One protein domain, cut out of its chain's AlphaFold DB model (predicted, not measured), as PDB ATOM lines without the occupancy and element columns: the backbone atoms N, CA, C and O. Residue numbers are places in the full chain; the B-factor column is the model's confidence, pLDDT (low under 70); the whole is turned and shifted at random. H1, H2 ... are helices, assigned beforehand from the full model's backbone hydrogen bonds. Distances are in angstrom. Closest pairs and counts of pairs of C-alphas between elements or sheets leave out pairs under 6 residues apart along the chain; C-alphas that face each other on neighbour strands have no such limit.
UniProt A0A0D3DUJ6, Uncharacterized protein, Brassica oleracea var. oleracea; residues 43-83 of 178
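Overview. This is residues 43 to 83 of the 178 residues of an uncharacterized protein of Brassica oleracea var. oleracea (UniProt A0A0D3DUJ6). Look for an open L: the longest helix, H1, makes one arm, while the short helix H2 and the unnamed tail after it, residues 74 to 83, make the other, with no core between them. Residues 43 to 51 and 66 to 83 stick out. The printed part has 41 residues with two named helices, H1 then H2, and no named strand; its class is all helix. It is only just extended, close to loose, with a radius of gyration of the C-alphas of 13.6 A and a flat outline of 38 by 24 by 11 A.

Arrangement. Begin with H1, residues 44 to 60; a tight link of 5 residues joins it to H2, residues 66 to 73. H1 and H2 are apart, with no C-alpha of the one within 8 A of the other. In both helices every O i to N i+4 pair is within hydrogen-bond range.

Along the chain. Find C-alpha 44 at (45.617, 36.358, 29.309); from there H1 runs 24.5 A to C-alpha 60 at (33.578, 48.319, 11.604). H2 measures 10.5 A and ends at C-alpha 73, (54.475, 39.318, 7.452).

Size, cuts and confidence. The C-alphas farthest apart, those of Asn 58 and Tyr 83, are 38.8 A apart. The printed part has no cut. In the B-factor column of this model, 12 residues are under 70, among them 79 to 83.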
ATOM      1  N   SER A  43      44.874  31.725  28.500       74.19
ATOM      2  CA  SER A  43      46.044  32.602  28.502       74.19
ATOM      3  C   SER A  43      45.554  34.044  28.411       74.19
ATOM      4  O   SER A  43      44.748  34.337  27.535       74.19
ATOM      5  N   PHE A  44      46.003  34.936  29.297       80.94
ATOM      6  CA  PHE A  44      45.617  36.358  29.309       80.94
ATOM      7  C   PHE A  44      45.625  36.978  27.900       80.94
ATOM      8  O   PHE A  44      44.758  37.768  27.536       80.94
ATOM      9  N   PHE A  45      46.567  36.528  27.069       73.19
ATOM     10  CA  PHE A  45      46.638  36.850  25.653       73.19
ATOM     11  C   PHE A  45      45.353  36.519  24.871       73.19
ATOM     12  O   PHE A  45      44.884  37.346  24.102       73.19
ATOM     13  N   ASN A  46      44.758  35.341  25.059       75.56
ATOM     14  CA  ASN A  46      43.524  34.927  24.389       75.56
ATOM     15  C   ASN A  46      42.339  35.837  24.751       75.56
ATOM     16  O   ASN A  46      41.632  36.291  23.853       75.56
ATOM     17  N   ILE A  47      42.193  36.179  26.034       86.25
ATOM     18  CA  ILE A  47      41.137  37.079  26.523       86.25
ATOM     19  C   ILE A  47      41.288  38.468  25.889       86.25
ATOM     20  O   ILE A  47      40.336  39.007  25.325       86.25
ATOM     21  N   VAL A  48      42.503  39.024  25.916       87.50
ATOM     22  CA  VAL A  48      42.804  40.341  25.333       87.50
ATOM     23  C   VAL A  48      42.583  40.348  23.820       87.50
ATOM     24  O   VAL A  48      41.960  41.267  23.291       87.50
ATOM     25  N   MET A  49      43.042  39.313  23.114       86.94
ATOM     26  CA  MET A  49      42.879  39.217  21.662       86.94
ATOM     27  C   MET A  49      41.411  39.055  21.263       86.94
ATOM     28  O   MET A  49      40.971  39.691  20.308       86.94
ATOM     29  N   LYS A  50      40.635  38.253  21.999       84.25
ATOM     30  CA  LYS A  50      39.197  38.093  21.762       84.25
ATOM     31  C   LYS A  50      38.457  39.413  21.967       84.25
ATOM     32  O   LYS A  50      37.698  39.806  21.089       84.25
ATOM     33  N   ALA A  51      38.746  40.130  23.053       89.25
ATOM     34  CA  ALA A  51      38.151  41.437  23.330       89.25
ATOM     35  C   ALA A  51      38.499  42.492  22.262       89.25
ATOM     36  O   ALA A  51      37.639  43.273  21.854       89.25
ATOM     37  N   ALA A  52      39.740  42.497  21.767       83.31
ATOM     38  CA  ALA A  52      40.164  43.408  20.705       83.31
ATOM     39  C   ALA A  52      39.469  43.109  19.365       83.31
ATOM     40  O   ALA A  52      39.029  44.030  18.678       83.31
ATOM     41  N   LEU A  53      39.341  41.827  19.002       85.31
ATOM     42  CA  LEU A  53      38.641  41.402  17.785       85.31
ATOM     43  C   LEU A  53      37.143  41.717  17.849       85.31
ATOM     44  O   LEU A  53      36.573  42.146  16.847       85.31
ATOM     45  N   ASP A  54      36.533  41.527  19.016       84.88
ATOM     46  CA  ASP A  54      35.125  41.834  19.269       84.88
ATOM     47  C   ASP A  54      34.856  43.344  19.186       84.88
ATOM     48  O   ASP A  54      33.962  43.790  18.469       84.88
ATOM     49  N   SER A  55      35.727  44.153  19.796       86.19
ATOM     50  CA  SER A  55      35.657  45.618  19.710       86.19
ATOM     51  C   SER A  55      35.816  46.121  18.272       86.19
ATOM     52  O   SER A  55      35.082  47.004  17.838       86.19
ATOM     53  N   PHE A  56      36.750  45.549  17.506       84.00
ATOM     54  CA  PHE A  56      36.929  45.883  16.094       84.00
ATOM     55  C   PHE A  56      35.684  45.540  15.272       84.00
ATOM     56  O   PHE A  56      35.225  46.352  14.469       84.00
ATOM     57  N   PHE A  57      35.123  44.349  15.486       85.50
ATOM     58  CA  PHE A  57      33.917  43.917  14.793       85.50
ATOM     59  C   PHE A  57      32.734  44.839  15.102       85.50
ATOM     60  O   PHE A  57      32.019  45.230  14.188       85.50
ATOM     61  N   ASN A  58      32.586  45.260  16.359       87.75
ATOM     62  CA  ASN A  58      31.527  46.172  16.778       87.75
ATOM     63  C   ASN A  58      31.636  47.579  16.150       87.75
ATOM     64  O   ASN A  58      30.625  48.245  15.964       87.75
ATOM     65  N   ILE A  59      32.846  48.047  15.821       91.00
ATOM     66  CA  ILE A  59      33.061  49.391  15.247       91.00
ATOM     67  C   ILE A  59      32.930  49.389  13.720       91.00
ATOM     68  O   ILE A  59      32.410  50.340  13.143       91.00
ATOM     69  N   TYR A  60      33.440  48.349  13.061       85.50
ATOM     70  CA  TYR A  60      33.578  48.319  11.604       85.50
ATOM     71  C   TYR A  60      32.608  47.354  10.912       85.50
ATOM     72  O   TYR A  60      32.651  47.255   9.687       85.50
ATOM     73  N   GLU A  61      31.812  46.591  11.674       81.94
ATOM     74  CA  GLU A  61      30.966  45.475  11.203       81.94
ATOM     75  C   GLU A  61      31.710  44.486  10.288       81.94
ATOM     76  O   GLU A  61      31.136  43.745   9.489       81.94
ATOM     77  N   HIS A  62      33.035  44.458  10.407       76.94
ATOM     78  CA  HIS A  62      33.913  43.691   9.550       76.94
ATOM     79  C   HIS A  62      34.743  42.745  10.402       76.94
ATOM     80  O   HIS A  62      35.340  43.126  11.411       76.94
ATOM     81  N   LYS A  63      34.818  41.477   9.996       72.12
ATOM     82  CA  LYS A  63      35.621  40.482  10.704       72.12
ATOM     83  C   LYS A  63      37.091  40.698  10.360       72.12
ATOM     84  O   LYS A  63      37.489  40.500   9.215       72.12
ATOM     85  N   PHE A  64      37.903  41.098  11.340       67.62
ATOM     86  CA  PHE A  64      39.343  41.270  11.139       67.62
ATOM     87  C   PHE A  64      39.968  39.959  10.645       67.62
ATOM     88  O   PHE A  64      40.013  38.957  11.366       67.62
ATOM     89  N   SER A  65      40.431  39.940   9.395       65.62
ATOM     90  CA  SER A  65      41.093  38.778   8.817       65.62
ATOM     91  C   SER A  65      42.594  38.875   9.081       65.62
ATOM     92  O   SER A  65      43.350  39.528   8.367       65.62
ATOM     93  N   LEU A  66      43.064  38.136  10.088       70.19
ATOM     94  CA  LEU A  66      44.501  37.904  10.283       70.19
ATOM     95  C   LEU A  66      45.147  37.261   9.039       70.19
ATOM     96  O   LEU A  66      46.348  37.344   8.858       70.19
ATOM     97  N   GLU A  67      44.371  36.660   8.139       66.81
ATOM     98  CA  GLU A  67      44.895  36.022   6.926       66.81
ATOM     99  C   GLU A  67      45.716  36.971   6.039       66.81
ATOM    100  O   GLU A  67      46.784  36.565   5.589       66.81
ATOM    101  N   HIS A  68      45.285  38.227   5.879       65.81
ATOM    102  CA  HIS A  68      46.021  39.221   5.094       65.81
ATOM    103  C   HIS A  68      47.298  39.646   5.824       65.81
ATOM    104  O   HIS A  68      48.391  39.334   5.370       65.81
ATOM    105  N   ALA A  69      47.169  40.176   7.046       70.81
ATOM    106  CA  ALA A  69      48.314  40.614   7.847       70.81
ATOM    107  C   ALA A  69      49.404  39.531   7.991       70.81
ATOM    108  O   ALA A  69      50.599  39.822   7.927       70.81
ATOM    109  N   TRP A  70      49.009  38.263   8.139       68.69
ATOM    110  CA  TRP A  70      49.944  37.140   8.189       68.69
ATOM    111  C   TRP A  70      50.579  36.804   6.836       68.69
ATOM    112  O   TRP A  70      51.719  36.344   6.818       68.69
ATOM    113  N   ARG A  71      49.885  37.014   5.712       75.44
ATOM    114  CA  ARG A  71      50.439  36.858   4.359       75.44
ATOM    115  C   ARG A  71      51.547  37.879   4.093       75.44
ATOM    116  O   ARG A  71      52.599  37.489   3.594       75.44
ATOM    117  N   GLU A  72      51.361  39.136   4.497       71.12
ATOM    118  CA  GLU A  72      52.383  40.179   4.326       71.12
ATOM    119  C   GLU A  72      53.599  39.983   5.247       71.12
ATOM    120  O   GLU A  72      54.737  40.197   4.827       71.12
ATOM    121  N   LEU A  73      53.391  39.510   6.480       73.56
ATOM    122  CA  LEU A  73      54.475  39.318   7.452       73.56
ATOM    123  C   LEU A  73      55.463  38.198   7.079       73.56
ATOM    124  O   LEU A  73      56.611  38.226   7.518       73.56
ATOM    125  N   ARG A  74      55.061  37.212   6.264       70.31
ATOM    126  CA  ARG A  74      55.902  36.038   5.950       70.31
ATOM    127  C   ARG A  74      57.104  36.315   5.059       70.31
ATOM    128  O   ARG A  74      58.008  35.485   5.014       70.31
ATOM    129  N   HIS A  75      57.109  37.441   4.359       63.41
ATOM    130  CA  HIS A  75      58.216  37.843   3.496       63.41
ATOM    131  C   HIS A  75      59.094  38.929   4.130       63.41
ATOM    132  O   HIS A  75      60.085  39.342   3.529       63.41
ATOM    133  N   ASP A  76      58.770  39.379   5.346       73.00
ATOM    134  CA  ASP A  76      59.589  40.350   6.062       73.00
ATOM    135  C   ASP A  76      60.910  39.698   6.514       73.00
ATOM    136  O   ASP A  76      60.948  38.777   7.337       73.00
ATOM    137  N   GLN A  77      62.024  40.222   5.992       54.53
ATOM    138  CA  GLN A  77      63.394  39.794   6.287       54.53
ATOM    139  C   GLN A  77      63.675  39.684   7.799       54.53
ATOM    140  O   GLN A  77      64.439  38.811   8.218       54.53
ATOM    141  N   LYS A  78      63.061  40.541   8.633       72.56
ATOM    142  CA  LYS A  78      63.250  40.537  10.094       72.56
ATOM    143  C   LYS A  78      62.652  39.286  10.737       72.56
ATOM    144  O   LYS A  78      63.238  38.748  11.679       72.56
ATOM    145  N   TRP A  79      61.545  38.793  10.189       60.94
ATOM    146  CA  TRP A  79      60.812  37.621  10.668       60.94
ATOM    147  C   TRP A  79      61.375  36.311  10.084       60.94
ATOM    148  O   TRP A  79      61.256  35.257  10.706       60.94
ATOM    149  N   CYS A  80      62.097  36.380   8.958       57.41
ATOM    150  CA  CYS A  80      62.785  35.243   8.328       57.41
ATOM    151  C   CYS A  80      64.192  34.926   8.884       57.41
ATOM    152  O   CYS A  80      64.839  33.994   8.400       57.41
ATOM    153  N   THR A  81      64.691  35.642   9.900       52.62
ATOM    154  CA  THR A  81      66.094  35.567  10.387       52.62
ATOM    155  C   THR A  81      66.568  34.198  10.906       52.62
ATOM    156  O   THR A  81      67.743  34.042  11.231       52.62
ATOM    157  N   THR A  82      65.709  33.176  10.953       52.56
ATOM    158  CA  THR A  82      66.085  31.802  11.349       52.56
ATOM    159  C   THR A  82      66.234  30.833  10.161       52.56
ATOM    160  O   THR A  82      66.749  29.735  10.354       52.56
ATOM    161  N   TYR A  83      65.841  31.206   8.934       48.78
ATOM    162  CA  TYR A  83      65.734  30.248   7.818       48.78
ATOM    163  C   TYR A  83      67.000  30.103   6.949       48.78
ATOM    164  O   TYR A  83      67.152  29.100   6.265       48.78
TER     165      TYR A  83